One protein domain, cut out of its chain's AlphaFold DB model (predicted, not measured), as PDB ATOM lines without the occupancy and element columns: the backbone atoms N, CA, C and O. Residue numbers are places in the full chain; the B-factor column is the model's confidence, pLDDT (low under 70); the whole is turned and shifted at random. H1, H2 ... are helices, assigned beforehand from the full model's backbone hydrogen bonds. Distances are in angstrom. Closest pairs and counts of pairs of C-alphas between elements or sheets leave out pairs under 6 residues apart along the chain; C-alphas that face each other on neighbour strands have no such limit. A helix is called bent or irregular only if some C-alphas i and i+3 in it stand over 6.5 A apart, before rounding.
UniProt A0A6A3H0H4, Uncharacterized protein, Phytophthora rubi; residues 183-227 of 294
ATOM      1  N   SER A 183     156.659 116.574 151.043       89.94
ATOM      2  CA  SER A 183     155.895 116.124 152.215       89.94
ATOM      3  C   SER A 183     154.980 114.922 151.945       89.94
ATOM      4  O   SER A 183     154.533 114.277 152.892       89.94
ATOM      5  N   THR A 184     154.714 114.591 150.680       93.88
ATOM      6  CA  THR A 184     153.828 113.489 150.294       93.88
ATOM      7  C   THR A 184     154.465 112.141 150.648       93.88
ATOM      8  O   THR A 184     155.586 111.852 150.201       93.88
ATOM      9  N   PRO A 185     153.788 111.273 151.423       93.69
ATOM     10  CA  PRO A 185     154.347 109.984 151.806       93.69
ATOM     11  C   PRO A 185     154.451 109.042 150.599       93.69
ATOM     12  O   PRO A 185     153.722 109.139 149.614       93.69
ATOM     13  N   ARG A 186     155.368 108.079 150.690       93.69
ATOM     14  CA  ARG A 186     155.612 107.041 149.681       93.69
ATOM     15  C   ARG A 186     155.374 105.667 150.296       93.69
ATOM     16  O   ARG A 186     155.413 105.510 151.513       93.69
ATOM     17  N   LYS A 187     155.245 104.631 149.460       92.12
ATOM     18  CA  LYS A 187     155.075 103.237 149.919       92.12
ATOM     19  C   LYS A 187     156.130 102.807 150.949       92.12
ATOM     20  O   LYS A 187     155.831 102.052 151.868       92.12
ATOM     21  N   GLY A 188     157.357 103.314 150.812       90.19
ATOM     22  CA  GLY A 188     158.472 103.048 151.725       90.19
ATOM     23  C   GLY A 188     158.544 103.933 152.977       90.19
ATOM     24  O   GLY A 188     159.399 103.669 153.819       90.19
ATOM     25  N   SER A 189     157.682 104.947 153.130       92.00
ATOM     26  CA  SER A 189     157.724 105.901 154.248       92.00
ATOM     27  C   SER A 189     157.629 105.223 155.612       92.00
ATOM     28  O   SER A 189     157.043 104.138 155.751       92.00
ATOM     29  N   ARG A 190     158.217 105.863 156.631       92.81
ATOM     30  CA  ARG A 190     158.179 105.350 158.003       92.81
ATOM     31  C   ARG A 190     156.739 105.353 158.505       92.81
ATOM     32  O   ARG A 190     155.900 106.127 158.050       92.81
ATOM     33  N   ARG A 191     156.460 104.492 159.486       90.12
ATOM     34  CA  ARG A 191     155.127 104.394 160.091       90.12
ATOM     35  C   ARG A 191     154.677 105.730 160.699       90.12
ATOM     36  O   ARG A 191     153.527 106.113 160.530       90.12
ATOM     37  N   SER A 192     155.599 106.443 161.348       91.62
ATOM     38  CA  SER A 192     155.383 107.793 161.882       91.62
ATOM     39  C   SER A 192     154.902 108.772 160.813       91.62
ATOM     40  O   SER A 192     153.946 109.504 161.038       91.62
ATOM     41  N   ASP A 193     155.530 108.741 159.639       92.25
ATOM     42  CA  ASP A 193     155.247 109.675 158.548       92.25
ATOM     43  C   ASP A 193     153.882 109.365 157.923       92.25
ATOM     44  O   ASP A 193     153.123 110.273 157.603       92.25
ATOM     45  N   MET A 194     153.534 108.077 157.812       93.81
ATOM     46  CA  MET A 194     152.203 107.646 157.372       93.81
ATOM     47  C   MET A 194     151.111 108.088 158.354       93.81
ATOM     48  O   MET A 194     150.088 108.598 157.915       93.81
ATOM     49  N   HIS A 195     151.330 107.963 159.670       91.75
ATOM     50  CA  HIS A 195     150.388 108.477 160.673       91.75
ATOM     51  C   HIS A 195     150.222 110.001 160.573       91.75
ATOM     52  O   HIS A 195     149.099 110.503 160.606       91.75
ATOM     53  N   ALA A 196     151.329 110.737 160.432       92.56
ATOM     54  CA  ALA A 196     151.302 112.188 160.279       92.56
ATOM     55  C   ALA A 196     150.529 112.607 159.018       92.56
ATOM     56  O   ALA A 196     149.689 113.501 159.089       92.56
ATOM     57  N   ALA A 197     150.749 111.917 157.896       94.06
ATOM     58  CA  ALA A 197     150.014 112.150 156.660       94.06
ATOM     59  C   ALA A 197     148.525 111.801 156.790       94.06
ATOM     60  O   ALA A 197     147.685 112.593 156.379       94.06
ATOM     61  N   CYS A 198     148.170 110.674 157.421       93.44
ATOM     62  CA  CYS A 198     146.768 110.340 157.684       93.44
ATOM     63  C   CYS A 198     146.080 111.432 158.508       93.44
ATOM     64  O   CYS A 198     144.973 111.841 158.174       93.44
ATOM     65  N   LYS A 199     146.747 111.950 159.548       93.12
ATOM     66  CA  LYS A 199     146.226 113.059 160.355       93.12
ATOM     67  C   LYS A 199     146.054 114.336 159.526       93.12
ATOM     68  O   LYS A 199     145.024 114.986 159.647       93.12
ATOM     69  N   LEU A 200     147.040 114.676 158.692       93.62
ATOM     70  CA  LEU A 200     147.000 115.851 157.815       93.62
ATOM     71  C   LEU A 200     145.850 115.772 156.799       93.62
ATOM     72  O   LEU A 200     145.172 116.765 156.567       93.62
ATOM     73  N   TYR A 201     145.624 114.593 156.224       94.19
ATOM     74  CA  TYR A 201     144.606 114.351 155.201       94.19
ATOM     75  C   TYR A 201     143.223 113.988 155.767       94.19
ATOM     76  O   TYR A 201     142.299 113.733 155.000       94.19
ATOM     77  N   GLY A 202     143.068 113.916 157.094       94.25
ATOM     78  CA  GLY A 202     141.807 113.512 157.729       94.25
ATOM     79  C   GLY A 202     141.423 112.044 157.490       94.25
ATOM     80  O   GLY A 202     140.247 111.693 157.549       94.25
ATOM     81  N   ILE A 203     142.395 111.170 157.216       94.25
ATOM     82  CA  ILE A 203     142.177 109.744 156.947       94.25
ATOM     83  C   ILE A 203     142.171 108.966 158.264       94.25
ATOM     84  O   ILE A 203     143.147 108.976 159.018       94.25
ATOM     85  N   SER A 204     141.092 108.225 158.519       92.44
ATOM     86  CA  SER A 204     140.971 107.389 159.713       92.44
ATOM     87  C   SER A 204     141.872 106.148 159.651       92.44
ATOM     88  O   SER A 204     141.948 105.419 158.652       92.44
ATOM     89  N   TYR A 205     142.557 105.870 160.758       90.25
ATOM     90  CA  TYR A 205     143.371 104.670 160.929       90.25
ATOM     91  C   TYR A 205     143.318 104.179 162.375       90.25
ATOM     92  O   TYR A 205     143.029 104.944 163.295       90.25
ATOM     93  N   THR A 206     143.588 102.891 162.568       87.50
ATOM     94  CA  THR A 206     143.639 102.262 163.895       87.50
ATOM     95  C   THR A 206     145.077 101.928 164.293       87.50
ATOM     96  O   THR A 206     145.963 101.821 163.443       87.50
ATOM     97  N   ALA A 207     145.335 101.730 165.590       82.81
ATOM     98  CA  ALA A 207     146.662 101.321 166.062       82.81
ATOM     99  C   ALA A 207     147.096  99.947 165.509       82.81
ATOM    100  O   ALA A 207     148.292  99.712 165.330       82.81
ATOM    101  N   SER A 208     146.140  99.067 165.198       88.75
ATOM    102  CA  SER A 208     146.386  97.748 164.609       88.75
ATOM    103  C   SER A 208     146.587  97.784 163.092       88.75
ATOM    104  O   SER A 208     147.090  96.803 162.539       88.75
ATOM    105  N   ASP A 209     146.268  98.896 162.411       89.75
ATOM    106  CA  ASP A 209     146.469  99.013 160.966       89.75
ATOM    107  C   ASP A 209     147.938  98.729 160.623       89.75
ATOM    108  O   ASP A 209     148.882  99.283 161.199       89.75
ATOM    109  N   THR A 210     148.159  97.834 159.665       90.38
ATOM    110  CA  THR A 210     149.507  97.554 159.170       90.38
ATOM    111  C   THR A 210     149.974  98.688 158.256       90.38
ATOM    112  O   THR A 210     149.179  99.473 157.738       90.38
ATOM    113  N   ARG A 211     151.285  98.766 157.988       91.19
ATOM    114  CA  ARG A 211     151.819  99.723 156.999       91.19
ATOM    115  C   ARG A 211     151.193  99.547 155.613       91.19
ATOM    116  O   ARG A 211     151.033 100.533 154.907       91.19
ATOM    117  N   ALA A 212     150.838  98.318 155.235       91.62
ATOM    118  CA  ALA A 212     150.193  98.036 153.957       91.62
ATOM    119  C   ALA A 212     148.775  98.622 153.896       91.62
ATOM    120  O   ALA A 212     148.461  99.317 152.934       91.62
ATOM    121  N   ILE A 213     147.972  98.427 154.951       91.69
ATOM    122  CA  ILE A 213     146.613  98.985 155.058       91.69
ATOM    123  C   ILE A 213     146.658 100.519 155.051       91.69
ATOM    124  O   ILE A 213     145.904 101.164 154.326       91.69
ATOM    125  N   MET A 214     147.576 101.121 155.813       92.56
ATOM    126  CA  MET A 214     147.747 102.579 155.812       92.56
ATOM    127  C   MET A 214     148.170 103.106 154.445       92.56
ATOM    128  O   MET A 214     147.634 104.111 153.986       92.56
ATOM    129  N   TRP A 215     149.110 102.428 153.779       95.25
ATOM    130  CA  TRP A 215     149.532 102.820 152.441       95.25
ATOM    131  C   TRP A 215     148.389 102.725 151.433       95.25
ATOM    132  O   TRP A 215     148.266 103.615 150.604       95.25
ATOM    133  N   GLU A 216     147.536 101.704 151.504       94.19
ATOM    134  CA  GLU A 216     146.379 101.590 150.615       94.19
ATOM    135  C   GLU A 216     145.451 102.809 150.748       94.19
ATOM    136  O   GLU A 216     145.157 103.473 149.752       94.19
ATOM    137  N   LYS A 217     145.083 103.168 151.987       93.50
ATOM    138  CA  LYS A 217     144.267 104.355 152.287       93.50
ATOM    139  C   LYS A 217     144.926 105.646 151.792       93.50
ATOM    140  O   LYS A 217     144.284 106.438 151.107       93.50
ATOM    141  N   LEU A 218     146.211 105.833 152.104       95.25
ATOM    142  CA  LEU A 218     146.980 107.011 151.699       95.25
ATOM    143  C   LEU A 218     147.117 107.105 150.182       95.25
ATOM    144  O   LEU A 218     146.918 108.172 149.624       95.25
ATOM    145  N   SER A 219     147.444 106.004 149.506       95.06
ATOM    146  CA  SER A 219     147.679 105.998 148.062       95.06
ATOM    147  C   SER A 219     146.439 106.408 147.270       95.06
ATOM    148  O   SER A 219     146.575 107.171 146.320       95.06
ATOM    149  N   ARG A 220     145.243 105.987 147.704       93.94
ATOM    150  CA  ARG A 220     143.967 106.421 147.123       93.94
ATOM    151  C   ARG A 220     143.775 107.931 147.266       93.94
ATOM    152  O   ARG A 220     143.614 108.616 146.267       93.94
ATOM    153  N   HIS A 221     143.920 108.449 148.489       94.75
ATOM    154  CA  HIS A 221     143.806 109.886 148.753       94.75
ATOM    155  C   HIS A 221     144.842 110.708 147.973       94.75
ATOM    156  O   HIS A 221     144.521 111.759 147.435       94.75
ATOM    157  N   ILE A 222     146.085 110.229 147.882       94.75
ATOM    158  CA  ILE A 222     147.158 110.908 147.146       94.75
ATOM    159  C   ILE A 222     146.816 111.015 145.661       94.75
ATOM    160  O   ILE A 222     146.991 112.081 145.082       94.75
ATOM    161  N   VAL A 223     146.319 109.935 145.054       91.69
ATOM    162  CA  VAL A 223     145.910 109.932 143.641       91.69
ATOM    163  C   VAL A 223     144.739 110.886 143.389       91.69
ATOM    164  O   VAL A 223     144.700 111.519 142.339       91.69
ATOM    165  N   GLU A 224     143.805 110.997 144.334       91.44
ATOM    166  CA  GLU A 224     142.580 111.794 144.178       91.44
ATOM    167  C   GLU A 224     142.756 113.279 144.526       91.44
ATOM    168  O   GLU A 224     142.075 114.124 143.946       91.44
ATOM    169  N   HIS A 225     143.645 113.614 145.464       93.25
ATOM    170  CA  HIS A 225     143.652 114.939 146.097       93.25
ATOM    171  C   HIS A 225     145.012 115.633 146.151       93.25
ATOM    172  O   HIS A 225     145.060 116.829 146.439       93.25
ATOM    173  N   VAL A 226     146.121 114.929 145.906       94.50
ATOM    174  CA  VAL A 226     147.453 115.542 145.973       94.50
ATOM    175  C   VAL A 226     147.917 115.910 144.570       94.50
ATOM    176  O   VAL A 226     148.292 115.060 143.764       94.50
ATOM    177  N   GLU A 227     147.909 117.209 144.295       95.12
ATOM    178  CA  GLU A 227     148.393 117.773 143.038       95.12
ATOM    179  C   GLU A 227     149.938 117.712 142.956       95.12
ATOM    180  O   GLU A 227     150.631 117.840 143.972       95.12
TER     181      GLU A 227
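What this domain is: This is residues 183 to 227 of the 294 residues of an uncharacterized protein of Phytophthora rubi (UniProt A0A6A3H0H4). Two helices sit side by side and slanted to each other, running the same way, with a loop that folds back from the end of H1 to the start of H2. A lead-in of residues 183 to 190, without a named element, runs against the direction of the two helices and then turns into H1. The printed part has 45 residues with two named helices, H1 then H2, and no named strand; its class is all helix. It is compact, with a radius of gyration of the C-alphas of 9.3 A, and spans 29 by 19 by 15 A.

How they stand to each other: After residues 183 to 190 comes H1, residues 191 to 200. A short link of 10 residues, 201 to 210, joins it to H2, residues 211 to 225. H1 and H2 touch, with 7 pairs of C-alphas within 8 A. Their closest C-alphas are those of Arg 191 and Arg 211, 6.5 A apart. Their centres are 10.9 A apart. The two helices run the same way at a tilt of 36 degrees, only just steep. In both H1 and H2, every O i to N i+4 pair is within hydrogen-bond range.

Where its parts are: Ser 183 has its C-alpha at (155.895, 116.124, 152.215). H1 begins at C-alpha 191, at (155.127, 104.394, 160.091), and measures 14.2 A from first to last C-alpha. H2, the longest helix with 15 residues, measures 20.4 A and ends at C-alpha 225, at (143.652, 114.939, 146.097). Neither helix is bent or irregular.

The domain as a whole: The two C-alphas farthest apart are those of Ser 208 and Glu 227, at 29.5 A. The first and last printed C-alphas, of Ser 183 and Glu 227, are 12.0 A apart. The printed part has no cut. The mean pLDDT of the printed part is 92.4, and no printed residue is under 70.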